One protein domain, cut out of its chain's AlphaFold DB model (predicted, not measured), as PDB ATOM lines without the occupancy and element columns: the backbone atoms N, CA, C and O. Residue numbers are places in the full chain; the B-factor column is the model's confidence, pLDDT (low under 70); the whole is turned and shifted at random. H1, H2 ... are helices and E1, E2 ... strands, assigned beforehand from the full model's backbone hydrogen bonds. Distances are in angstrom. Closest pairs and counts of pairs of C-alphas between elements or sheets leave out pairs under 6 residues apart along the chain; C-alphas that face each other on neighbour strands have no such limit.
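This is residues 250 to 433 of the 544 residues of an uncharacterized protein of Helicobacter sp. MIT 05-5294 (UniProt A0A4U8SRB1). The domain has two lobes: a cluster of four helices, H3 to H6, and a strand lobe in which H1 covers part of one face of the sheet E1 - E6 - E7 - E8. The small sheet E5 - E4 - E9 lies between them, and the hairpin of E2 and E3 lies farthest from the middle. The printed part has 184 residues with six named helices and nine strands, in the order H1 E1 E2 E3 H2 E4 E5 H3 H4 H5 H6 E6 E7 E8 E9; its class is mixed and each of its three sheets is antiparallel. It is compact, with a radius of gyration of the C-alphas of 18.5 A and spans of 52 by 41 by 30 A.

H1, residues 260 to 273, is on the sheet of E1, residues 279 to 281, E6, 402 to 407, E7, 412 to 417, and E8, 422 to 426: two layers, a helix on one face of a sheet. H1 runs across the strands over E6; their closest C-alphas, of Phe 270 and Leu 407, are 6.8 A apart. N 280 and O 405 of E1 and E6 are within hydrogen-bond range at 2.8 A. E6, E7 and E8 form a meander, each strand the antiparallel neighbour of the one before, with N 406 and O 414 at 2.9 A and N 415 and O 423 at 2.8 A. E2, residues 285 to 287, and E3, 293 to 295, form a hairpin, with N 286 and O 294 at 2.8 A. H2, residues 298 to 303, touches no helix. E4, residues 306 to 311, pairs with E5, 317 to 321, as a hairpin, with N 310 and O 318 at 2.7 A, and with E9, 430 to 432, with N 307 and O 431 at 2.9 A. H3, residues 334 to 351, touches H5, 373 to 384, at a steep tilt of 39 degrees, closest at the C-alphas of Lys 339 and Leu 383, 6.0 A. H3 and H4, residues 356 to 367, form a helical hairpin and only just touch, with 3 pairs of C-alphas within 8 A, the closest those of Tyr 349 and Lys 356, 5.6 A. H6, residues 389 to 395, is about perpendicular to H3, at 87 degrees, and only grazes the sheet E5 E4 E9 with residues 394 to 395. In the six helices every O i to N i+4 pair is within hydrogen-bond range.

H1 begins at C-alpha 260, (30.148, -20.607, -26.114), and is 20.0 A long. H3 is 25.7 A long, from C-alpha 334 at (37.480, 11.323, -19.744). H5 measures 16.5 A and E4 16.6 A. E9 ends at C-alpha 432, (32.387, -9.391, -31.590).

The two C-alphas farthest apart, of Glu 289 and Glu 374, are 57.9 A apart. The printed part has no cut. The link from E5 to H3 is long. The pLDDT is under 70 at residues 328 to 331 and 352 to 354.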
ATOM      1  N   ARG A 250      27.031   1.341 -38.180       85.62
ATOM      2  CA  ARG A 250      27.003   1.123 -36.726       85.62
ATOM      3  C   ARG A 250      27.312  -0.343 -36.368       85.62
ATOM      4  O   ARG A 250      27.112  -1.239 -37.193       85.62
ATOM      5  N   PRO A 251      27.843  -0.639 -35.166       88.44
ATOM      6  CA  PRO A 251      28.256  -2.003 -34.815       88.44
ATOM      7  C   PRO A 251      27.108  -3.017 -34.834       88.44
ATOM      8  O   PRO A 251      27.335  -4.186 -35.127       88.44
ATOM      9  N   GLU A 252      25.877  -2.583 -34.583       90.50
ATOM     10  CA  GLU A 252      24.671  -3.412 -34.612       90.50
ATOM     11  C   GLU A 252      24.452  -4.114 -35.956       90.50
ATOM     12  O   GLU A 252      23.775  -5.137 -35.992       90.50
ATOM     13  N   GLU A 253      25.066  -3.631 -37.039       91.00
ATOM     14  CA  GLU A 253      24.940  -4.214 -38.375       91.00
ATOM     15  C   GLU A 253      25.841  -5.434 -38.617       91.00
ATOM     16  O   GLU A 253      25.623  -6.174 -39.579       91.00
ATOM     17  N   SER A 254      26.852  -5.662 -37.770       91.44
ATOM     18  CA  SER A 254      27.871  -6.711 -37.988       91.44
ATOM     19  C   SER A 254      28.396  -7.399 -36.725       91.44
ATOM     20  O   SER A 254      29.095  -8.412 -36.812       91.44
ATOM     21  N   TYR A 255      28.110  -6.874 -35.535       92.19
ATOM     22  CA  TYR A 255      28.560  -7.462 -34.279       92.19
ATOM     23  C   TYR A 255      27.522  -8.458 -33.765       92.19
ATOM     24  O   TYR A 255      26.321  -8.196 -33.770       92.19
ATOM     25  N   LYS A 256      28.003  -9.596 -33.262       90.62
ATOM     26  CA  LYS A 256      27.194 -10.676 -32.682       90.62
ATOM     27  C   LYS A 256      27.676 -10.980 -31.270       90.62
ATOM     28  O   LYS A 256      28.859 -10.809 -30.964       90.62
ATOM     29  N   ARG A 257      26.770 -11.428 -30.400       89.25
ATOM     30  CA  ARG A 257      27.157 -11.913 -29.069       89.25
ATOM     31  C   ARG A 257      28.120 -13.075 -29.217       89.25
ATOM     32  O   ARG A 257      27.972 -13.885 -30.131       89.25
ATOM     33  N   LEU A 258      29.060 -13.175 -28.284       89.56
ATOM     34  CA  LEU A 258      29.940 -14.331 -28.245       89.56
ATOM     35  C   LEU A 258      29.127 -15.615 -28.044       89.56
ATOM     36  O   LEU A 258      28.344 -15.721 -27.094       89.56
ATOM     37  N   ASP A 259      29.364 -16.607 -28.893       88.12
ATOM     38  CA  ASP A 259      28.912 -17.971 -28.640       88.12
ATOM     39  C   ASP A 259      29.805 -18.670 -27.590       88.12
ATOM     40  O   ASP A 259      30.840 -18.152 -27.149       88.12
ATOM     41  N   ASP A 260      29.411 -19.865 -27.147       90.56
ATOM     42  CA  ASP A 260      30.148 -20.607 -26.114       90.56
ATOM     43  C   ASP A 260      31.566 -21.017 -26.548       90.56
ATOM     44  O   ASP A 260      32.478 -21.108 -25.713       90.56
ATOM     45  N   SER A 261      31.777 -21.235 -27.849       92.19
ATOM     46  CA  SER A 261      33.092 -21.539 -28.415       92.19
ATOM     47  C   SER A 261      33.988 -20.304 -28.353       92.19
ATOM     48  O   SER A 261      35.094 -20.369 -27.811       92.19
ATOM     49  N   GLN A 262      33.491 -19.152 -28.798       91.69
ATOM     50  CA  GLN A 262      34.198 -17.877 -28.752       91.69
ATOM     51  C   GLN A 262      34.507 -17.459 -27.312       91.69
ATOM     52  O   GLN A 262      35.641 -17.074 -27.022       91.69
ATOM     53  N   LYS A 263      33.565 -17.617 -26.369       93.31
ATOM     54  CA  LYS A 263      33.818 -17.394 -24.931       93.31
ATOM     55  C   LYS A 263      34.936 -18.294 -24.404       93.31
ATOM     56  O   LYS A 263      35.737 -17.861 -23.572       93.31
ATOM     57  N   SER A 264      35.002 -19.542 -24.865       94.00
ATOM     58  CA  SER A 264      36.059 -20.484 -24.481       94.00
ATOM     59  C   SER A 264      37.420 -20.069 -25.044       94.00
ATOM     60  O   SER A 264      38.391 -20.018 -24.284       94.00
ATOM     61  N   SER A 265      37.484 -19.668 -26.317       93.06
ATOM     62  CA  SER A 265      38.692 -19.098 -26.930       93.06
ATOM     63  C   SER A 265      39.146 -17.817 -26.225       93.06
ATOM     64  O   SER A 265      40.339 -17.631 -25.992       93.06
ATOM     65  N   PHE A 266      38.210 -16.965 -25.797       92.00
ATOM     66  CA  PHE A 266      38.513 -15.752 -25.037       92.00
ATOM     67  C   PHE A 266      39.165 -16.081 -23.687       92.00
ATOM     68  O   PHE A 266      40.186 -15.503 -23.318       92.00
ATOM     69  N   LYS A 267      38.636 -17.075 -22.961       94.38
ATOM     70  CA  LYS A 267      39.235 -17.565 -21.705       94.38
ATOM     71  C   LYS A 267      40.644 -18.123 -21.920       94.38
ATOM     72  O   LYS A 267      41.516 -17.920 -21.078       94.38
ATOM     73  N   GLU A 268      40.869 -18.834 -23.019       95.62
ATOM     74  CA  GLU A 268      42.187 -19.368 -23.372       95.62
ATOM     75  C   GLU A 268      43.190 -18.261 -23.727       95.62
ATOM     76  O   GLU A 268      44.322 -18.286 -23.243       95.62
ATOM     77  N   MET A 269      42.761 -17.238 -24.471       95.06
ATOM     78  CA  MET A 269      43.571 -16.051 -24.768       95.06
ATOM     79  C   MET A 269      44.126 -15.409 -23.488       95.06
ATOM     80  O   MET A 269      45.328 -15.137 -23.420       95.06
ATOM     81  N   PHE A 270      43.289 -15.219 -22.459       96.12
ATOM     82  CA  PHE A 270      43.733 -14.682 -21.166       96.12
ATOM     83  C   PHE A 270      44.753 -15.583 -20.475       96.12
ATOM     84  O   PHE A 270      45.774 -15.081 -20.017       96.12
ATOM     85  N   LYS A 271      44.540 -16.905 -20.452       95.19
ATOM     86  CA  LYS A 271      45.511 -17.848 -19.865       95.19
ATOM     87  C   LYS A 271      46.892 -17.754 -20.519       95.19
ATOM     88  O   LYS A 271      47.893 -17.947 -19.838       95.19
ATOM     89  N   ASN A 272      46.932 -17.468 -21.819       95.12
ATOM     90  CA  ASN A 272      48.168 -17.441 -22.598       95.12
ATOM     91  C   ASN A 272      48.857 -16.068 -22.614       95.12
ATOM     92  O   ASN A 272      50.061 -15.998 -22.853       95.12
ATOM     93  N   SER A 273      48.103 -14.986 -22.405       95.56
ATOM     94  CA  SER A 273      48.585 -13.616 -22.640       95.56
ATOM     95  C   SER A 273      48.660 -12.755 -21.381       95.56
ATOM     96  O   SER A 273      49.387 -11.762 -21.380       95.56
ATOM     97  N   ALA A 274      47.912 -13.097 -20.332       96.19
ATOM     98  CA  ALA A 274      47.880 -12.314 -19.106       96.19
ATOM     99  C   ALA A 274      49.166 -12.472 -18.280       96.19
ATOM    100  O   ALA A 274      49.828 -13.511 -18.300       96.19
ATOM    101  N   ASP A 275      49.510 -11.427 -17.534       95.62
ATOM    102  CA  ASP A 275      50.578 -11.450 -16.544       95.62
ATOM    103  C   ASP A 275      50.178 -12.203 -15.259       95.62
ATOM    104  O   ASP A 275      49.072 -12.729 -15.123       95.62
ATOM    105  N   GLU A 276      51.085 -12.238 -14.281       94.50
ATOM    106  CA  GLU A 276      50.860 -12.880 -12.978       94.50
ATOM    107  C   GLU A 276      49.671 -12.301 -12.188       94.50
ATOM    108  O   GLU A 276      49.114 -12.978 -11.324       94.50
ATOM    109  N   ASN A 277      49.252 -11.072 -12.501       94.50
ATOM    110  CA  ASN A 277      48.116 -10.393 -11.882       94.50
ATOM    111  C   ASN A 277      46.817 -10.554 -12.694       94.50
ATOM    112  O   ASN A 277      45.767 -10.027 -12.293       94.50
ATOM    113  N   GLY A 278      46.866 -11.286 -13.810       95.50
ATOM    114  CA  GLY A 278      45.739 -11.556 -14.699       95.50
ATOM    115  C   GLY A 278      45.469 -10.459 -15.732       95.50
ATOM    116  O   GLY A 278      44.404 -10.481 -16.350       95.50
ATOM    117  N   TRP A 279      46.389  -9.510 -15.929       97.25
ATOM    118  CA  TRP A 279      46.231  -8.417 -16.889       97.25
ATOM    119  C   TRP A 279      46.923  -8.709 -18.217       97.25
ATOM    120  O   TRP A 279      48.090  -9.090 -18.267       97.25
ATOM    121  N   ILE A 280      46.214  -8.443 -19.308       97.00
ATOM    122  CA  ILE A 280      46.823  -8.161 -20.605       97.00
ATOM    123  C   ILE A 280      47.017  -6.646 -20.664       97.00
ATOM    124  O   ILE A 280      46.038  -5.901 -20.644       97.00
ATOM    125  N   ASP A 281      48.269  -6.198 -20.703       95.50
ATOM    126  CA  ASP A 281      48.651  -4.784 -20.780       95.50
ATOM    127  C   ASP A 281      49.073  -4.432 -22.213       95.50
ATOM    128  O   ASP A 281      50.162  -4.805 -22.657       95.50
ATOM    129  N   PHE A 282      48.216  -3.714 -22.941       92.88
ATOM    130  CA  PHE A 282      48.445  -3.343 -24.340       92.88
ATOM    131  C   PHE A 282      49.534  -2.275 -24.511       92.88
ATOM    132  O   PHE A 282      50.067  -2.127 -25.612       92.88
ATOM    133  N   THR A 283      49.936  -1.594 -23.436       90.69
ATOM    134  CA  THR A 283      51.042  -0.622 -23.454       90.69
ATOM    135  C   THR A 283      52.411  -1.299 -23.389       90.69
ATOM    136  O   THR A 283      53.441  -0.681 -23.673       90.69
ATOM    137  N   LYS A 284      52.447  -2.598 -23.058       92.81
ATOM    138  CA  LYS A 284      53.683  -3.362 -22.901       92.81
ATOM    139  C   LYS A 284      54.510  -3.343 -24.185       92.81
ATOM    140  O   LYS A 284      54.098  -3.859 -25.226       92.81
ATOM    141  N   THR A 285      55.733  -2.827 -24.085       92.00
ATOM    142  CA  THR A 285      56.696  -2.797 -25.197       92.00
ATOM    143  C   THR A 285      57.802  -3.839 -25.056       92.00
ATOM    144  O   THR A 285      58.230  -4.157 -23.946       92.00
ATOM    145  N   LYS A 286      58.329  -4.302 -26.190       92.12
ATOM    146  CA  LYS A 286      59.601  -5.022 -26.323       92.12
ATOM    147  C   LYS A 286      60.524  -4.262 -27.274       92.12
ATOM    148  O   LYS A 286      60.043  -3.579 -28.171       92.12
ATOM    149  N   THR A 287      61.830  -4.398 -27.098       93.62
ATOM    150  CA  THR A 287      62.814  -3.869 -28.051       93.62
ATOM    151  C   THR A 287      63.163  -4.961 -29.058       93.62
ATOM    152  O   THR A 287      63.466  -6.082 -28.648       93.62
ATOM    153  N   ASP A 288      63.084  -4.661 -30.352       88.44
ATOM    154  CA  ASP A 288      63.495  -5.584 -31.412       88.44
ATOM    155  C   ASP A 288      65.024  -5.618 -31.606       88.44
ATOM    156  O   ASP A 288      65.782  -4.906 -30.944       88.44
ATOM    157  N   GLU A 289      65.490  -6.481 -32.511       90.69
ATOM    158  CA  GLU A 289      66.918  -6.669 -32.812       90.69
ATOM    159  C   GLU A 289      67.609  -5.417 -33.381       90.69
ATOM    160  O   GLU A 289      68.835  -5.315 -33.341       90.69
ATOM    161  N   TYR A 290      66.830  -4.439 -33.851       90.75
ATOM    162  CA  TYR A 290      67.303  -3.160 -34.378       90.75
ATOM    163  C   TYR A 290      67.222  -2.028 -33.346       90.75
ATOM    164  O   TYR A 290      67.519  -0.876 -33.667       90.75
ATOM    165  N   GLY A 291      66.836  -2.332 -32.104       89.50
ATOM    166  CA  GLY A 291      66.717  -1.346 -31.034       89.50
ATOM    167  C   GLY A 291      65.410  -0.549 -31.051       89.50
ATOM    168  O   GLY A 291      65.296   0.411 -30.285       89.50
ATOM    169  N   GLN A 292      64.424  -0.909 -31.878       87.75
ATOM    170  CA  GLN A 292      63.142  -0.202 -31.930       87.75
ATOM    171  C   GLN A 292      62.136  -0.796 -30.942       87.75
ATOM    172  O   GLN A 292      62.060  -2.010 -30.743       87.75
ATOM    173  N   LYS A 293      61.341   0.073 -30.308       88.75
ATOM    174  CA  LYS A 293      60.259  -0.351 -29.417       88.75
ATOM    175  C   LYS A 293      59.054  -0.804 -30.236       88.75
ATOM    176  O   LYS A 293      58.538  -0.045 -31.048       88.75
ATOM    177  N   GLN A 294      58.576  -2.009 -29.953       86.50
ATOM    178  CA  GLN A 294      57.376  -2.605 -30.532       86.50
ATOM    179  C   GLN A 294      56.394  -2.962 -29.421       86.50
ATOM    180  O   GLN A 294      56.801  -3.462 -28.370       86.50
ATOM    181  N   TYR A 295      55.099  -2.763 -29.649       90.00
ATOM    182  CA  TYR A 295      54.072  -3.204 -28.706       90.00
ATOM    183  C   TYR A 295      53.910  -4.723 -28.771       90.00
ATOM    184  O   TYR A 295      53.768  -5.300 -29.850       90.00
ATOM    185  N   VAL A 296      53.946  -5.380 -27.611       92.25
ATOM    186  CA  VAL A 296      53.906  -6.846 -27.497       92.25
ATOM    187  C   VAL A 296      52.583  -7.403 -28.015       92.25
ATOM    188  O   VAL A 296      52.584  -8.426 -28.692       92.25
ATOM    189  N   PHE A 297      51.479  -6.710 -27.736       92.38
ATOM    190  CA  PHE A 297      50.123  -7.164 -28.038       92.38
ATOM    191  C   PHE A 297      49.469  -6.396 -29.192       92.38
ATOM    192  O   PHE A 297      48.246  -6.369 -29.282       92.38
ATOM    193  N   LYS A 298      50.258  -5.780 -30.083       86.75
ATOM    194  CA  LYS A 298      49.734  -5.009 -31.225       86.75
ATOM    195  C   LYS A 298      48.790  -5.835 -32.099       86.75
ATOM    196  O   LYS A 298      47.672  -5.416 -32.366       86.75
ATOM    197  N   ASP A 299      49.240  -7.015 -32.517       84.62
ATOM    198  CA  ASP A 299      48.466  -7.878 -33.415       84.62
ATOM    199  C   ASP A 299      47.224  -8.447 -32.727       84.62
ATOM    200  O   ASP A 299      46.190  -8.605 -33.368       84.62
ATOM    201  N   LEU A 300      47.313  -8.703 -31.417       88.38
ATOM    202  CA  LEU A 300      46.170  -9.120 -30.614       88.38
ATOM    203  C   LEU A 300      45.135  -7.996 -30.511       88.38
ATOM    204  O   LEU A 300      43.979  -8.208 -30.831       88.38
ATOM    205  N   ALA A 301      45.541  -6.791 -30.112       84.62
ATOM    206  CA  ALA A 301      44.637  -5.644 -30.033       84.62
ATOM    207  C   ALA A 301      43.944  -5.366 -31.377       84.62
ATOM    208  O   ALA A 301      42.738  -5.160 -31.418       84.62
ATOM    209  N   ASN A 302      44.693  -5.439 -32.482       79.62
ATOM    210  CA  ASN A 302      44.162  -5.214 -33.826       79.62
ATOM    211  C   ASN A 302      43.228  -6.330 -34.326       79.62
ATOM    212  O   ASN A 302      42.529  -6.117 -35.314       79.62
ATOM    213  N   SER A 303      43.238  -7.517 -33.710       80.69
ATOM    214  CA  SER A 303      42.315  -8.607 -34.057       80.69
ATOM    215  C   SER A 303      41.048  -8.617 -33.199       80.69
ATOM    216  O   SER A 303      40.079  -9.295 -33.540       80.69
ATOM    217  N   LEU A 304      41.034  -7.865 -32.096       87.00
ATOM    218  CA  LEU A 304      39.899  -7.769 -31.189       87.00
ATOM    219  C   LEU A 304      38.885  -6.739 -31.701       87.00
ATOM    220  O   LEU A 304      38.878  -5.583 -31.294       87.00
ATOM    221  N   ASN A 305      37.962  -7.186 -32.549       87.88
ATOM    222  CA  ASN A 305      36.795  -6.395 -32.939       87.88
ATOM    223  C   ASN A 305      35.691  -6.565 -31.900       87.88
ATOM    224  O   ASN A 305      34.781  -7.366 -32.104       87.88
ATOM    225  N   LEU A 306      35.781  -5.852 -30.776       92.69
ATOM    226  CA  LEU A 306      34.838  -5.991 -29.664       92.69
ATOM    227  C   LEU A 306      33.924  -4.776 -29.516       92.69
ATOM    228  O   LEU A 306      34.322  -3.650 -29.806       92.69
ATOM    229  N   ALA A 307      32.708  -5.013 -29.040       93.00
ATOM    230  CA  ALA A 307      31.761  -3.974 -28.664       93.00
ATOM    231  C   ALA A 307      30.990  -4.365 -27.401       93.00
ATOM    232  O   ALA A 307      30.926  -5.541 -27.028       93.00
ATOM    233  N   TYR A 308      30.404  -3.376 -26.734       92.50
ATOM    234  CA  TYR A 308      29.606  -3.577 -25.529       92.50
ATOM    235  C   TYR A 308      28.324  -2.745 -25.563       92.50
ATOM    236  O   TYR A 308      28.252  -1.724 -26.239       92.50
ATOM    237  N   ASN A 309      27.313  -3.170 -24.803       88.56
ATOM    238  CA  ASN A 309      26.066  -2.421 -24.671       88.56
ATOM    239  C   ASN A 309      26.266  -1.154 -23.834       88.56
ATOM    240  O   ASN A 309      26.571  -1.223 -22.639       88.56
ATOM    241  N   LYS A 310      26.011  -0.007 -24.448       88.56
ATOM    242  CA  LYS A 310      26.085   1.319 -23.854       88.56
ATOM    243  C   LYS A 310      24.695   1.933 -23.756       88.56
ATOM    244  O   LYS A 310      23.937   1.918 -24.718       88.56
ATOM    245  N   VAL A 311      24.364   2.462 -22.582       84.62
ATOM    246  CA  VAL A 311      23.040   3.025 -22.283       84.62
ATOM    247  C   VAL A 311      23.037   4.527 -22.580       84.62
ATOM    248  O   VAL A 311      23.842   5.273 -22.019       84.62
ATOM    249  N   GLY A 312      22.126   4.965 -23.444       85.38
ATOM    250  CA  GLY A 312      21.862   6.368 -23.753       85.38
ATOM    251  C   GLY A 312      21.042   7.076 -22.668       85.38
ATOM    252  O   GLY A 312      20.537   6.472 -21.720       85.38
ATOM    253  N   LEU A 313      20.869   8.397 -22.797       85.75
ATOM    254  CA  LEU A 313      20.104   9.190 -21.819       85.75
ATOM    255  C   LEU A 313      18.615   8.832 -21.755       85.75
ATOM    256  O   LEU A 313      17.991   9.003 -20.706       85.75
ATOM    257  N   ASN A 314      18.063   8.368 -22.873       75.50
ATOM    258  CA  ASN A 314      16.699   7.869 -23.028       75.50
ATOM    259  C   ASN A 314      16.497   6.459 -22.444       75.50
ATOM    260  O   ASN A 314      15.361   6.005 -22.377       75.50
ATOM    261  N   GLY A 315      17.564   5.795 -21.985       74.56
ATOM    262  CA  GLY A 315      17.530   4.411 -21.511       74.56
ATOM    263  C   GLY A 315      17.760   3.379 -22.616       74.56
ATOM    264  O   GLY A 315      18.014   2.221 -22.307       74.56
ATOM    265  N   ASP A 316      17.753   3.792 -23.884       76.50
ATOM    266  CA  ASP A 316      18.011   2.889 -25.001       76.50
ATOM    267  C   ASP A 316      19.464   2.408 -24.988       76.50
ATOM    268  O   ASP A 316      20.376   3.125 -24.568       76.50
ATOM    269  N   THR A 317      19.689   1.176 -25.438       80.75
ATOM    270  CA  THR A 317      21.031   0.601 -25.552       80.75
ATOM    271  C   THR A 317      21.498   0.587 -26.992       80.75
ATOM    272  O   THR A 317      20.753   0.155 -27.865       80.75
ATOM    273  N   ARG A 318      22.759   0.959 -27.202       85.81
ATOM    274  CA  ARG A 318      23.484   0.779 -28.463       85.81
ATOM    275  C   ARG A 318      24.806   0.059 -28.231       85.81
ATOM    276  O   ARG A 318      25.305   0.028 -27.105       85.81
ATOM    277  N   LEU A 319      25.399  -0.485 -29.276       88.69
ATOM    278  CA  LEU A 319      26.724  -1.072 -29.238       88.69
ATOM    279  C   LEU A 319      27.794   0.009 -29.388       88.69
ATOM    280  O   LEU A 319      27.834   0.765 -30.353       88.69
ATOM    281  N   GLU A 320      28.708   0.049 -28.425       89.38
ATOM    282  CA  GLU A 320      29.894   0.898 -28.442       89.38
ATOM    283  C   GLU A 320      31.120   0.047 -28.782       89.38
ATOM    284  O   GLU A 320      31.400  -0.942 -28.095       89.38
ATOM    285  N   ARG A 321      31.863   0.426 -29.830       89.25
ATOM    286  CA  ARG A 321      33.114  -0.254 -30.200       89.25
ATOM    287  C   ARG A 321      34.179  -0.007 -29.144       89.25
ATOM    288  O   ARG A 321      34.386   1.116 -28.697       89.25
ATOM    289  N   ILE A 322      34.913  -1.056 -28.801       88.31
ATOM    290  CA  ILE A 322      36.093  -0.939 -27.955       88.31
ATOM    291  C   ILE A 322      37.277  -0.555 -28.838       88.31
ATOM    292  O   ILE A 322      37.733  -1.345 -29.663       88.31
ATOM    293  N   THR A 323      37.799   0.650 -28.627       86.25
ATOM    294  CA  THR A 323      39.054   1.096 -29.240       86.25
ATOM    295  C   THR A 323      40.224   0.693 -28.357       86.25
ATOM    296  O   THR A 323      40.212   0.948 -27.153       86.25
ATOM    297  N   PHE A 324      41.254   0.084 -28.941       85.12
ATOM    298  CA  PHE A 324      42.460  -0.327 -28.226       85.12
ATOM    299  C   PHE A 324      43.580   0.698 -28.380       85.12
ATOM    300  O   PHE A 324      43.902   1.129 -29.485       85.12
ATOM    301  N   GLY A 325      44.185   1.072 -27.254       83.19
ATOM    302  CA  GLY A 325      45.263   2.047 -27.173       83.19
ATOM    303  C   GLY A 325      46.582   1.387 -26.794       83.19
ATOM    304  O   GLY A 325      46.622   0.446 -26.005       83.19
ATOM    305  N   PHE A 326      47.676   1.917 -27.338       82.38
ATOM    306  CA  PHE A 326      49.035   1.435 -27.050       82.38
ATOM    307  C   PHE A 326      49.865   2.429 -26.234       82.38
ATOM    308  O   PHE A 326      50.990   2.137 -25.840       82.38
ATOM    309  N   PHE A 327      49.326   3.622 -26.004       73.38
ATOM    310  CA  PHE A 327      50.004   4.663 -25.251       73.38
ATOM    311  C   PHE A 327      49.738   4.479 -23.761       73.38
ATOM    312  O   PHE A 327      48.681   3.993 -23.365       73.38
ATOM    313  N   ASP A 328      50.722   4.858 -22.951       65.25
ATOM    314  CA  ASP A 328      50.616   4.805 -21.496       65.25
ATOM    315  C   ASP A 328      49.434   5.656 -20.998       65.25
ATOM    316  O   ASP A 328      48.914   6.499 -21.739       65.25
ATOM    317  N   LYS A 329      49.032   5.464 -19.737       62.03
ATOM    318  CA  LYS A 329      48.011   6.279 -19.061       62.03
ATOM    319  C   LYS A 329      48.464   7.739 -19.021       62.03
ATOM    320  O   LYS A 329      49.110   8.184 -18.077       62.03
ATOM    321  N   SER A 330      48.175   8.477 -20.084       58.59
ATOM    322  CA  SER A 330      48.351   9.923 -20.138       58.59
ATOM    323  C   SER A 330      47.493  10.587 -19.056       58.59
ATOM    324  O   SER A 330      46.511   9.997 -18.615       58.59
ATOM    325  N   ASP A 331      47.792  11.836 -18.691       64.69
ATOM    326  CA  ASP A 331      46.953  12.686 -17.820       64.69
ATOM    327  C   ASP A 331      45.572  13.032 -18.447       64.69
ATOM    328  O   ASP A 331      45.002  14.098 -18.200       64.69
ATOM    329  N   LYS A 332      45.032  12.155 -19.304       77.69
ATOM    330  CA  LYS A 332      43.709  12.255 -19.910       77.69
ATOM    331  C   LYS A 332      42.649  12.187 -18.829       77.69
ATOM    332  O   LYS A 332      42.706  11.378 -17.905       77.69
ATOM    333  N   ASN A 333      41.634  13.022 -18.988       87.56
ATOM    334  CA  ASN A 333      40.480  13.040 -18.113       87.56
ATOM    335  C   ASN A 333      39.242  12.875 -18.982       87.56
ATOM    336  O   ASN A 333      38.835  13.816 -19.657       87.56
ATOM    337  N   TYR A 334      38.637  11.686 -18.923       88.88
ATOM    338  CA  TYR A 334      37.480  11.323 -19.744       88.88
ATOM    339  C   TYR A 334      36.395  12.406 -19.741       88.88
ATOM    340  O   TYR A 334      35.968  12.872 -20.795       88.88
ATOM    341  N   LEU A 335      35.988  12.863 -18.551       92.62
ATOM    342  CA  LEU A 335      34.923  13.852 -18.424       92.62
ATOM    343  C   LEU A 335      35.327  15.210 -19.008       92.62
ATOM    344  O   LEU A 335      34.522  15.850 -19.685       92.62
ATOM    345  N   ALA A 336      36.554  15.665 -18.746       90.56
ATOM    346  CA  ALA A 336      37.046  16.933 -19.276       90.56
ATOM    347  C   ALA A 336      37.167  16.897 -20.806       90.56
ATOM    348  O   ALA A 336      36.778  17.865 -21.463       90.56
ATOM    349  N   ASP A 337      37.637  15.780 -21.362       86.50
ATOM    350  CA  ASP A 337      37.820  15.588 -22.798       86.50
ATOM    351  C   ASP A 337      36.470  15.556 -23.520       86.50
ATOM    352  O   ASP A 337      36.246  16.361 -24.427       86.50
ATOM    353  N   VAL A 338      35.532  14.716 -23.065       89.88
ATOM    354  CA  VAL A 338      34.160  14.651 -23.605       89.88
ATOM    355  C   VAL A 338      33.485  16.023 -23.542       89.88
ATOM    356  O   VAL A 338      32.928  16.500 -24.533       89.88
ATOM    357  N   LYS A 339      33.582  16.707 -22.396       93.38
ATOM    358  CA  LYS A 339      33.003  18.042 -22.209       93.38
ATOM    359  C   LYS A 339      33.617  19.079 -23.150       93.38
ATOM    360  O   LYS A 339      32.888  19.879 -23.729       93.38
ATOM    361  N   SER A 340      34.941  19.091 -23.294       89.44
ATOM    362  CA  SER A 340      35.657  20.035 -24.161       89.44
ATOM    363  C   SER A 340      35.258  19.864 -25.630       89.44
ATOM    364  O   SER A 340      34.938  20.842 -26.313       89.44
ATOM    365  N   ARG A 341      35.195  18.609 -26.083       88.25
ATOM    366  CA  ARG A 341      34.801  18.220 -27.442       88.25
ATOM    367  C   ARG A 341      33.362  18.632 -27.747       88.25
ATOM    368  O   ARG A 341      33.132  19.376 -28.699       88.25
ATOM    369  N   PHE A 342      32.415  18.277 -26.873       91.38
ATOM    370  CA  PHE A 342      31.011  18.665 -27.042       91.38
ATOM    371  C   PHE A 342      30.812  20.185 -27.003       91.38
ATOM    372  O   PHE A 342      30.087  20.740 -27.821       91.38
ATOM    373  N   ASN A 343      31.469  20.887 -26.074       92.81
ATOM    374  CA  ASN A 343      31.355  22.342 -25.969       92.81
ATOM    375  C   ASN A 343      31.889  23.056 -27.216       92.81
ATOM    376  O   ASN A 343      31.349  24.096 -27.595       92.81
ATOM    377  N   SER A 344      32.930  22.506 -27.846       87.56
ATOM    378  CA  SER A 344      33.475  23.020 -29.106       87.56
ATOM    379  C   SER A 344      32.467  22.853 -30.240       87.56
ATOM    380  O   SER A 344      32.132  23.834 -30.900       87.56
ATOM    381  N   MET A 345      31.893  21.654 -30.370       86.94
ATOM    382  CA  MET A 345      30.823  21.357 -31.326       86.94
ATOM    383  C   MET A 345      29.609  22.282 -31.137       86.94
ATOM    384  O   MET A 345      29.123  22.895 -32.087       86.94
ATOM    385  N   TYR A 346      29.157  22.458 -29.892       92.62
ATOM    386  CA  TYR A 346      28.044  23.346 -29.549       92.62
ATOM    387  C   TYR A 346      28.324  24.804 -29.918       92.62
ATOM    388  O   TYR A 346      27.489  25.470 -30.529       92.62
ATOM    389  N   LYS A 347      29.514  25.307 -29.581       90.19
ATOM    390  CA  LYS A 347      29.914  26.674 -29.920       90.19
ATOM    391  C   LYS A 347      29.944  26.884 -31.435       90.19
ATOM    392  O   LYS A 347      29.429  27.894 -31.907       90.19
ATOM    393  N   ASP A 348      30.514  25.945 -32.181       84.25
ATOM    394  CA  ASP A 348      30.663  26.064 -33.632       84.25
ATOM    395  C   ASP A 348      29.312  26.068 -34.364       84.25
ATOM    396  O   ASP A 348      29.148  26.830 -35.321       84.25
ATOM    397  N   TYR A 349      28.319  25.324 -33.860       87.31
ATOM    398  CA  TYR A 349      26.947  25.334 -34.380       87.31
ATOM    399  C   TYR A 349      26.273  26.711 -34.252       87.31
ATOM    400  O   TYR A 349      25.689  27.213 -35.216       87.31
ATOM    401  N   TYR A 350      26.364  27.347 -33.076       91.19
ATOM    402  CA  TYR A 350      25.682  28.622 -32.801       91.19
ATOM    403  C   TYR A 350      26.463  29.859 -33.259       91.19
ATOM    404  O   TYR A 350      25.851  30.877 -33.584       91.19
ATOM    405  N   ASN A 351      27.795  29.786 -33.330       86.31
ATOM    406  CA  ASN A 351      28.629  30.893 -33.802       86.31
ATOM    407  C   ASN A 351      28.787  30.930 -35.333       86.31
ATOM    408  O   ASN A 351      29.380  31.874 -35.854       86.31
ATOM    409  N   GLY A 352      28.288  29.919 -36.054       68.25
ATOM    410  CA  GLY A 352      28.458  29.802 -37.506       68.25
ATOM    411  C   GLY A 352      29.904  29.520 -37.928       68.25
ATOM    412  O   GLY A 352      30.284  29.809 -39.059       68.25
ATOM    413  N   GLU A 353      30.719  28.987 -37.015       66.75
ATOM    414  CA  GLU A 353      32.134  28.678 -37.250       66.75
ATOM    415  C   GLU A 353      32.357  27.226 -37.727       66.75
ATOM    416  O   GLU A 353      33.504  26.847 -37.983       66.75
ATOM    417  N   GLY A 354      31.295  26.413 -37.823       62.88
ATOM    418  CA  GLY A 354      31.313  25.031 -38.316       62.88
ATOM    419  C   GLY A 354      30.168  24.726 -39.292       62.88
ATOM    420  O   GLY A 354      29.203  25.483 -39.403       62.88
ATOM    421  N   ASN A 355      30.275  23.611 -40.021       72.38
ATOM    422  CA  ASN A 355      29.199  23.120 -40.887       72.38
ATOM    423  C   ASN A 355      28.081  22.514 -40.019       72.38
ATOM    424  O   ASN A 355      28.290  21.482 -39.385       72.38
ATOM    425  N   LYS A 356      26.897  23.144 -40.001       78.19
ATOM    426  CA  LYS A 356      25.757  22.704 -39.182       78.19
ATOM    427  C   LYS A 356      25.349  21.259 -39.451       78.19
ATOM    428  O   LYS A 356      25.261  20.494 -38.506       78.19
ATOM    429  N   LEU A 357      25.219  20.869 -40.717       73.88
ATOM    430  CA  LEU A 357      24.830  19.507 -41.082       73.88
ATOM    431  C   LEU A 357      25.852  18.467 -40.591       73.88
ATOM    432  O   LEU A 357      25.480  17.383 -40.150       73.88
ATOM    433  N   ALA A 358      27.144  18.803 -40.623       73.06
ATOM    434  CA  ALA A 358      28.183  17.937 -40.068       73.06
ATOM    435  C   ALA A 358      28.009  17.743 -38.556       73.06
ATOM    436  O   ALA A 358      28.084  16.624 -38.062       73.06
ATOM    437  N   ILE A 359      27.737  18.835 -37.838       78.38
ATOM    438  CA  ILE A 359      27.521  18.833 -36.389       78.38
ATOM    439  C   ILE A 359      26.248  18.059 -36.020       78.38
ATOM    440  O   ILE A 359      26.248  17.293 -35.061       78.38
ATOM    441  N   GLU A 360      25.174  18.227 -36.789       81.94
ATOM    442  CA  GLU A 360      23.910  17.509 -36.602       81.94
ATOM    443  C   GLU A 360      24.095  15.995 -36.743       81.94
ATOM    444  O   GLU A 360      23.541  15.220 -35.963       81.94
ATOM    445  N   ARG A 361      24.913  15.562 -37.706       75.88
ATOM    446  CA  ARG A 361      25.264  14.150 -37.900       75.88
ATOM    447  C   ARG A 361      26.198  13.632 -36.821       75.88
ATOM    448  O   ARG A 361      25.943  12.568 -36.270       75.88
ATOM    449  N   GLU A 362      27.242  14.380 -36.474       79.31
ATOM    450  CA  GLU A 362      28.149  13.973 -35.400       79.31
ATOM    451  C   GLU A 362      27.395  13.832 -34.077       79.31
ATOM    452  O   GLU A 362      27.578  12.838 -33.384       79.31
ATOM    453  N   PHE A 363      26.459  14.740 -33.772       87.19
ATOM    454  CA  PHE A 363      25.550  14.593 -32.637       87.19
ATOM    455  C   PHE A 363      24.786  13.263 -32.680       87.19
ATOM    456  O   PHE A 363      24.735  12.565 -31.668       87.19
ATOM    457  N   GLN A 364      24.212  12.900 -33.828       83.19
ATOM    458  CA  GLN A 364      23.482  11.638 -33.985       83.19
ATOM    459  C   GLN A 364      24.385  10.429 -33.752       83.19
ATOM    460  O   GLN A 364      24.016   9.550 -32.979       83.19
ATOM    461  N   VAL A 365      25.599  10.428 -34.304       78.75
ATOM    462  CA  VAL A 365      26.582   9.352 -34.103       78.75
ATOM    463  C   VAL A 365      26.969   9.220 -32.627       78.75
ATOM    464  O   VAL A 365      26.902   8.132 -32.056       78.75
ATOM    465  N   ILE A 366      27.321  10.326 -31.962       84.25
ATOM    466  CA  ILE A 366      27.838  10.265 -30.588       84.25
ATOM    467  C   ILE A 366      26.739  10.050 -29.543       84.25
ATOM    468  O   ILE A 366      27.031   9.579 -28.442       84.25
ATOM    469  N   THR A 367      25.486  10.412 -29.842       86.88
ATOM    470  CA  THR A 367      24.347  10.268 -28.917       86.88
ATOM    471  C   THR A 367      23.441   9.089 -29.240       86.88
ATOM    472  O   THR A 367      22.725   8.638 -28.345       86.88
ATOM    473  N   GLY A 368      23.474   8.569 -30.468       80.62
ATOM    474  CA  GLY A 368      22.494   7.612 -30.988       80.62
ATOM    475  C   GLY A 368      21.078   8.186 -31.107       80.62
ATOM    476  O   GLY A 368      20.124   7.424 -31.204       80.62
ATOM    477  N   MET A 369      20.906   9.510 -31.025       84.81
ATOM    478  CA  MET A 369      19.600  10.172 -31.020       84.81
ATOM    479  C   MET A 369      19.484  11.116 -32.206       84.81
ATOM    480  O   MET A 369      20.407  11.891 -32.442       84.81
ATOM    481  N   LYS A 370      18.317  11.139 -32.869       85.88
ATOM    482  CA  LYS A 370      18.019  12.124 -33.919       85.88
ATOM    483  C   LYS A 370      18.294  13.547 -33.424       85.88
ATOM    484  O   LYS A 370      17.943  13.908 -32.294       85.88
ATOM    485  N   PHE A 371      18.914  14.358 -34.277       88.50
ATOM    486  CA  PHE A 371      19.242  15.731 -33.924       88.50
ATOM    487  C   PHE A 371      17.979  16.575 -33.704       88.50
ATOM    488  O   PHE A 371      17.013  16.512 -34.461       88.50
ATOM    489  N   SER A 372      18.016  17.403 -32.665       93.69
ATOM    490  CA  SER A 372      17.132  18.556 -32.476       93.69
ATOM    491  C   SER A 372      17.882  19.602 -31.659       93.69
ATOM    492  O   SER A 372      18.714  19.249 -30.814       93.69
ATOM    493  N   GLU A 373      17.595  20.885 -31.873       96.00
ATOM    494  CA  GLU A 373      18.261  21.955 -31.119       96.00
ATOM    495  C   GLU A 373      17.980  21.844 -29.612       96.00
ATOM    496  O   GLU A 373      18.868  22.105 -28.794       96.00
ATOM    497  N   GLU A 374      16.783  21.384 -29.233       96.94
ATOM    498  CA  GLU A 374      16.405  21.133 -27.844       96.94
ATOM    499  C   GLU A 374      17.291  20.061 -27.206       96.94
ATOM    500  O   GLU A 374      17.835  20.286 -26.121       96.94
ATOM    501  N   LYS A 375      17.481  18.916 -27.878       95.69
ATOM    502  CA  LYS A 375      18.355  17.846 -27.377       95.69
ATOM    503  C   LYS A 375      19.814  18.262 -27.377       95.69
ATOM    504  O   LYS A 375      20.525  17.996 -26.410       95.69
ATOM    505  N   PHE A 376      20.256  18.977 -28.403       96.88
ATOM    506  CA  PHE A 376      21.621  19.478 -28.470       96.88
ATOM    507  C   PHE A 376      21.952  20.404 -27.291       96.88
ATOM    508  O   PHE A 376      23.000  20.274 -26.648       96.88
ATOM    509  N   LYS A 377      21.010  21.287 -26.940       97.81
ATOM    510  CA  LYS A 377      21.090  22.149 -25.758       97.81
ATOM    511  C   LYS A 377      20.996  21.374 -24.443       97.81
ATOM    512  O   LYS A 377      21.764  21.675 -23.531       97.81
ATOM    513  N   GLU A 378      20.124  20.370 -24.345       97.56
ATOM    514  CA  GLU A 378      20.018  19.492 -23.169       97.56
ATOM    515  C   GLU A 378      21.370  18.835 -22.846       97.56
ATOM    516  O   GLU A 378      21.832  18.901 -21.704       97.56
ATOM    517  N   PHE A 379      22.049  18.270 -23.852       97.38
ATOM    518  CA  PHE A 379      23.374  17.675 -23.672       97.38
ATOM    519  C   PHE A 379      24.424  18.701 -23.238       97.38
ATOM    520  O   PHE A 379      25.193  18.435 -22.309       97.38
ATOM    521  N   TYR A 380      24.434  19.885 -23.855       97.94
ATOM    522  CA  TYR A 380      25.341  20.962 -23.465       97.94
ATOM    523  C   TYR A 380      25.142  21.372 -22.000       97.94
ATOM    524  O   TYR A 380      26.101  21.409 -21.224       97.94
ATOM    525  N   GLU A 381      23.909  21.647 -21.579       98.19
ATOM    526  CA  GLU A 381      23.608  22.038 -20.197       98.19
ATOM    527  C   GLU A 381      23.915  20.901 -19.209       98.19
ATOM    528  O   GLU A 381      24.503  21.139 -18.147       98.19
ATOM    529  N   GLY A 382      23.599  19.659 -19.584       97.75
ATOM    530  CA  GLY A 382      23.864  18.456 -18.802       97.75
ATOM    531  C   GLY A 382      25.349  18.207 -18.537       97.75
ATOM    532  O   GLY A 382      25.722  17.961 -17.385       97.75
ATOM    533  N   LEU A 383      26.200  18.340 -19.563       97.62
ATOM    534  CA  LEU A 383      27.666  18.226 -19.469       97.62
ATOM    535  C   LEU A 383      28.312  19.382 -18.694       97.62
ATOM    536  O   LEU A 383      29.373  19.223 -18.080       97.62
ATOM    537  N   ASN A 384      27.695  20.565 -18.708       97.88
ATOM    538  CA  ASN A 384      28.206  21.742 -18.004       97.88
ATOM    539  C   ASN A 384      27.699  21.868 -16.556       97.88
ATOM    540  O   ASN A 384      28.191  22.726 -15.822       97.88
ATOM    541  N   ASN A 385      26.805  20.983 -16.107       97.62
ATOM    542  CA  ASN A 385      26.314  20.933 -14.733       97.62
ATOM    543  C   ASN A 385      27.051  19.855 -13.904       97.62
ATOM    544  O   ASN A 385      26.912  18.666 -14.191       97.62
ATOM    545  N   PRO A 386      27.765  20.220 -12.816       96.12
ATOM    546  CA  PRO A 386      28.538  19.274 -12.003       96.12
ATOM    547  C   PRO A 386      27.749  18.089 -11.430       96.12
ATOM    548  O   PRO A 386      28.346  17.070 -11.106       96.12
ATOM    549  N   LYS A 387      26.421  18.204 -11.281       97.00
ATOM    550  CA  LYS A 387      25.571  17.124 -10.747       97.00
ATOM    551  C   LYS A 387      25.189  16.076 -11.791       97.00
ATOM    552  O   LYS A 387      24.772  14.985 -11.420       97.00
ATOM    553  N   THR A 388      25.259  16.421 -13.072       97.06
ATOM    554  CA  THR A 388      24.790  15.572 -14.175       97.06
ATOM    555  C   THR A 388      25.880  15.261 -15.192       97.06
ATOM    556  O   THR A 388      25.691  14.349 -15.987       97.06
ATOM    557  N   ALA A 389      27.019  15.957 -15.152       96.94
ATOM    558  CA  ALA A 389      28.061  15.869 -16.168       96.94
ATOM    559  C   ALA A 389      28.518  14.429 -16.452       96.94
ATOM    560  O   ALA A 389      28.583  14.039 -17.612       96.94
ATOM    561  N   GLU A 390      28.742  13.612 -15.416       94.62
ATOM    562  CA  GLU A 390      29.118  12.200 -15.587       94.62
ATOM    563  C   GLU A 390      28.026  11.375 -16.276       94.62
ATOM    564  O   GLU A 390      28.326  10.592 -17.171       94.62
ATOM    565  N   LYS A 391      26.751  11.575 -15.910       94.19
ATOM    566  CA  LYS A 391      25.619  10.887 -16.551       94.19
ATOM    567  C   LYS A 391      25.582  11.184 -18.051       94.19
ATOM    568  O   LYS A 391      25.384  10.270 -18.842       94.19
ATOM    569  N   TYR A 392      25.755  12.450 -18.426       96.25
ATOM    570  CA  TYR A 392      25.728  12.871 -19.826       96.25
ATOM    571  C   TYR A 392      26.967  12.403 -20.590       96.25
ATOM    572  O   TYR A 392      26.827  11.914 -21.703       96.25
ATOM    573  N   ALA A 393      28.157  12.485 -19.987       94.25
ATOM    574  CA  ALA A 393      29.381  11.997 -20.613       94.25
ATOM    575  C   ALA A 393      29.318  10.487 -20.874       94.25
ATOM    576  O   ALA A 393      29.611  10.049 -21.978       94.25
ATOM    577  N   ASN A 394      28.830   9.705 -19.906       91.69
ATOM    578  CA  ASN A 394      28.689   8.255 -20.046       91.69
ATOM    579  C   ASN A 394      27.638   7.827 -21.084       91.69
ATOM    580  O   ASN A 394      27.652   6.669 -21.482       91.69
ATOM    581  N   ALA A 395      26.733   8.717 -21.508       92.00
ATOM    582  CA  ALA A 395      25.759   8.447 -22.568       92.00
ATOM    583  C   ALA A 395      26.282   8.790 -23.979       92.00
ATOM    584  O   ALA A 395      25.655   8.424 -24.976       92.00
ATOM    585  N   LEU A 396      27.416   9.494 -24.073       91.00
ATOM    586  CA  LEU A 396      28.094   9.832 -25.327       91.00
ATOM    587  C   LEU A 396      29.112   8.766 -25.717       91.00
ATOM    588  O   LEU A 396      29.611   8.068 -24.843       91.00
ATOM    589  N   GLN A 397      29.444   8.661 -27.005       85.75
ATOM    590  CA  GLN A 397      30.501   7.777 -27.515       85.75
ATOM    591  C   GLN A 397      31.803   7.912 -26.705       85.75
ATOM    592  O   GLN A 397      32.163   9.010 -26.264       85.75
ATOM    593  N   ASP A 398      32.491   6.793 -26.478       84.88
ATOM    594  CA  ASP A 398      33.758   6.802 -25.750       84.88
ATOM    595  C   ASP A 398      34.875   7.439 -26.589       84.88
ATOM    596  O   ASP A 398      35.029   7.177 -27.778       84.88
ATOM    597  N   VAL A 399      35.673   8.291 -25.940       81.44
ATOM    598  CA  VAL A 399      36.812   9.006 -26.555       81.44
ATOM    599  C   VAL A 399      38.167   8.513 -26.043       81.44
ATOM    600  O   VAL A 399      39.218   8.979 -26.488       81.44
ATOM    601  N   ASP A 400      38.139   7.614 -25.063       85.50
ATOM    602  CA  ASP A 400      39.284   6.960 -24.450       85.50
ATOM    603  C   ASP A 400      39.472   5.553 -25.030       85.50
ATOM    604  O   ASP A 400      38.576   4.964 -25.630       85.50
ATOM    605  N   SER A 401      40.683   5.023 -24.900       88.19
ATOM    606  CA  SER A 401      41.044   3.718 -25.458       88.19
ATOM    607  C   SER A 401      41.376   2.726 -24.356       88.19
ATOM    608  O   SER A 401      41.972   3.084 -23.342       88.19
ATOM    609  N   VAL A 402      41.029   1.459 -24.560       92.12
ATOM    610  CA  VAL A 402      41.395   0.362 -23.667       92.12
ATOM    611  C   VAL A 402      42.885   0.078 -23.798       92.12
ATOM    612  O   VAL A 402      43.372  -0.294 -24.862       92.12
ATOM    613  N   VAL A 403      43.600   0.229 -22.687       92.81
ATOM    614  CA  VAL A 403      45.046  -0.015 -22.570       92.81
ATOM    615  C   VAL A 403      45.363  -1.272 -21.770       92.81
ATOM    616  O   VAL A 403      46.493  -1.748 -21.778       92.81
ATOM    617  N   GLY A 404      44.366  -1.861 -21.113       95.25
ATOM    618  CA  GLY A 404      44.523  -3.158 -20.478       95.25
ATOM    619  C   GLY A 404      43.200  -3.851 -20.206       95.25
ATOM    620  O   GLY A 404      42.157  -3.209 -20.066       95.25
ATOM    621  N   MET A 405      43.242  -5.176 -20.125       97.25
ATOM    622  CA  MET A 405      42.072  -6.004 -19.844       97.25
ATOM    623  C   MET A 405      42.409  -7.132 -18.882       97.25
ATOM    624  O   MET A 405      43.511  -7.678 -18.915       97.25
ATOM    625  N   LYS A 406      41.436  -7.519 -18.061       97.19
ATOM    626  CA  LYS A 406      41.545  -8.638 -17.126       97.19
ATOM    627  C   LYS A 406      40.260  -9.445 -17.102       97.19
ATOM    628  O   LYS A 406      39.186  -8.889 -16.887       97.19
ATOM    629  N   LEU A 407      40.371 -10.760 -17.252       96.75
ATOM    630  CA  LEU A 407      39.276 -11.674 -16.951       96.75
ATOM    631  C   LEU A 407      39.365 -12.080 -15.476       96.75
ATOM    632  O   LEU A 407      40.343 -12.689 -15.052       96.75
ATOM    633  N   ASN A 408      38.359 -11.709 -14.689       95.00
ATOM    634  CA  ASN A 408      38.319 -11.986 -13.257       95.00
ATOM    635  C   ASN A 408      37.780 -13.392 -12.965       95.00
ATOM    636  O   ASN A 408      37.022 -13.962 -13.750       95.00
ATOM    637  N   ASP A 409      38.087 -13.907 -11.774       90.88
ATOM    638  CA  ASP A 409      37.645 -15.234 -11.318       90.88
ATOM    639  C   ASP A 409      36.114 -15.379 -11.263       90.88
ATOM    640  O   ASP A 409      35.583 -16.478 -11.402       90.88
ATOM    641  N   ASN A 410      35.390 -14.267 -11.100       89.19
ATOM    642  CA  ASN A 410      33.926 -14.233 -11.134       89.19
ATOM    643  C   ASN A 410      33.339 -14.254 -12.562       89.19
ATOM    644  O   ASN A 410      32.127 -14.121 -12.717       89.19
ATOM    645  N   GLY A 411      34.176 -14.386 -13.595       87.12
ATOM    646  CA  GLY A 411      33.771 -14.424 -15.000       87.12
ATOM    647  C   GLY A 411      33.570 -13.055 -15.656       87.12
ATOM    648  O   GLY A 411      33.297 -13.007 -16.854       87.12
ATOM    649  N   MET A 412      33.728 -11.955 -14.913       94.50
ATOM    650  CA  MET A 412      33.606 -10.598 -15.450       94.50
ATOM    651  C   MET A 412      34.909 -10.140 -16.098       94.50
ATOM    652  O   MET A 412      35.999 -10.346 -15.560       94.50
ATOM    653  N   LEU A 413      34.790  -9.435 -17.214       96.50
ATOM    654  CA  LEU A 413      35.883  -8.776 -17.908       96.50
ATOM    655  C   LEU A 413      36.025  -7.338 -17.405       96.50
ATOM    656  O   LEU A 413      35.095  -6.549 -17.537       96.50
ATOM    657  N   THR A 414      37.180  -6.978 -16.858       97.50
ATOM    658  CA  THR A 414      37.516  -5.592 -16.526       97.50
ATOM    659  C   THR A 414      38.337  -4.970 -17.648       97.50
ATOM    660  O   THR A 414      39.384  -5.498 -18.014       97.50
ATOM    661  N   LEU A 415      37.878  -3.831 -18.160       96.50
ATOM    662  CA  LEU A 415      38.597  -2.956 -19.081       96.50
ATOM    663  C   LEU A 415      39.231  -1.803 -18.298       96.50
ATOM    664  O   LEU A 415      38.576  -1.211 -17.435       96.50
ATOM    665  N   ALA A 416      40.476  -1.467 -18.613       94.94
ATOM    666  CA  ALA A 416      41.169  -0.278 -18.132       94.94
ATOM    667  C   ALA A 416      41.448   0.661 -19.308       94.94
ATOM    668  O   ALA A 416      42.060   0.251 -20.296       94.94
ATOM    669  N   PHE A 417      41.011   1.912 -19.187       92.25
ATOM    670  CA  PHE A 417      41.135   2.930 -20.227       92.25
ATOM    671  C   PHE A 417      42.342   3.848 -19.977       92.25
ATOM    672  O   PHE A 417      42.784   4.013 -18.834       92.25
ATOM    673  N   ASP A 418      42.864   4.470 -21.034       89.19
ATOM    674  CA  ASP A 418      43.965   5.446 -20.976       89.19
ATOM    675  C   ASP A 418      43.606   6.735 -20.215       89.19
ATOM    676  O   ASP A 418      44.496   7.467 -19.793       89.19
ATOM    677  N   SER A 419      42.312   6.965 -19.976       87.81
ATOM    678  CA  SER A 419      41.760   8.009 -19.103       87.81
ATOM    679  C   SER A 419      41.803   7.675 -17.603       87.81
ATOM    680  O   SER A 419      41.384   8.477 -16.768       87.81
ATOM    681  N   GLY A 420      42.219   6.455 -17.240       87.88
ATOM    682  CA  GLY A 420      42.163   5.932 -15.871       87.88
ATOM    683  C   GLY A 420      40.802   5.358 -15.458       87.88
ATOM    684  O   GLY A 420      40.699   4.752 -14.388       87.88
ATOM    685  N   ARG A 421      39.767   5.489 -16.300       90.50
ATOM    686  CA  ARG A 421      38.465   4.835 -16.110       90.50
ATOM    687  C   ARG A 421      38.622   3.312 -16.137       90.50
ATOM    688  O   ARG A 421      39.486   2.764 -16.823       90.50
ATOM    689  N   THR A 422      37.760   2.618 -15.398       93.75
ATOM    690  CA  THR A 422      37.611   1.163 -15.505       93.75
ATOM    691  C   THR A 422      36.152   0.802 -15.726       93.75
ATOM    692  O   THR A 422      35.254   1.499 -15.254       93.75
ATOM    693  N   MET A 423      35.914  -0.287 -16.449       93.88
ATOM    694  CA  MET A 423      34.579  -0.824 -16.700       93.88
ATOM    695  C   MET A 423      34.600  -2.331 -16.485       93.88
ATOM    696  O   MET A 423      35.589  -2.974 -16.812       93.88
ATOM    697  N   SER A 424      33.529  -2.898 -15.931       94.44
ATOM    698  CA  SER A 424      33.363  -4.352 -15.825       94.44
ATOM    699  C   SER A 424      32.166  -4.811 -16.651       94.44
ATOM    700  O   SER A 424      31.081  -4.253 -16.513       94.44
ATOM    701  N   ILE A 425      32.370  -5.821 -17.494       93.25
ATOM    702  CA  ILE A 425      31.411  -6.309 -18.492       93.25
ATOM    703  C   ILE A 425      31.317  -7.837 -18.376       93.25
ATOM    704  O   ILE A 425      32.328  -8.507 -18.167       93.25
ATOM    705  N   SER A 426      30.112  -8.402 -18.478       91.25
ATOM    706  CA  SER A 426      29.951  -9.860 -18.587       91.25
ATOM    707  C   SER A 426      30.362 -10.327 -19.983       91.25
ATOM    708  O   SER A 426      30.062  -9.651 -20.962       91.25
ATOM    709  N   LEU A 427      30.963 -11.512 -20.114       91.19
ATOM    710  CA  LEU A 427      31.204 -12.101 -21.440       91.19
ATOM    711  C   LEU A 427      29.903 -12.355 -22.227       91.19
ATOM    712  O   LEU A 427      29.955 -12.448 -23.448       91.19
ATOM    713  N   ASP A 428      28.752 -12.443 -21.553       87.06
ATOM    714  CA  ASP A 428      27.433 -12.553 -22.200       87.06
ATOM    715  C   ASP A 428      26.936 -11.225 -22.799       87.06
ATOM    716  O   ASP A 428      26.050 -11.225 -23.652       87.06
ATOM    717  N   ASP A 429      27.513 -10.104 -22.355       87.25
ATOM    718  CA  ASP A 429      27.226  -8.746 -22.832       87.25
ATOM    719  C   ASP A 429      28.330  -8.208 -23.761       87.25
ATOM    720  O   ASP A 429      28.309  -7.033 -24.136       87.25
ATOM    721  N   LEU A 430      29.306  -9.054 -24.107       92.88
ATOM    722  CA  LEU A 430      30.375  -8.734 -25.041       92.88
ATOM    723  C   LEU A 430      29.986  -9.198 -26.444       92.88
ATOM    724  O   LEU A 430      29.534 -10.327 -26.650       92.88
ATOM    725  N   TRP A 431      30.201  -8.315 -27.406       92.56
ATOM    726  CA  TRP A 431      29.914  -8.557 -28.808       92.56
ATOM    727  C   TRP A 431      31.212  -8.564 -29.600       92.56
ATOM    728  O   TRP A 431      32.148  -7.834 -29.266       92.56
ATOM    729  N   SER A 432      31.267  -9.365 -30.656       92.31
ATOM    730  CA  SER A 432      32.387  -9.391 -31.590       92.31
ATOM    731  C   SER A 432      31.919  -9.394 -33.032       92.31
ATOM    732  O   SER A 432      30.841  -9.915 -33.319       92.31
ATOM    733  N   SER A 433      32.747  -8.874 -33.931       90.12
ATOM    734  CA  SER A 433      32.510  -8.988 -35.367       90.12
ATOM    735  C   SER A 433      33.602  -9.806 -36.044       90.12
ATOM    736  O   SER A 433      34.798  -9.588 -35.828       90.12
TER     737      SER A 433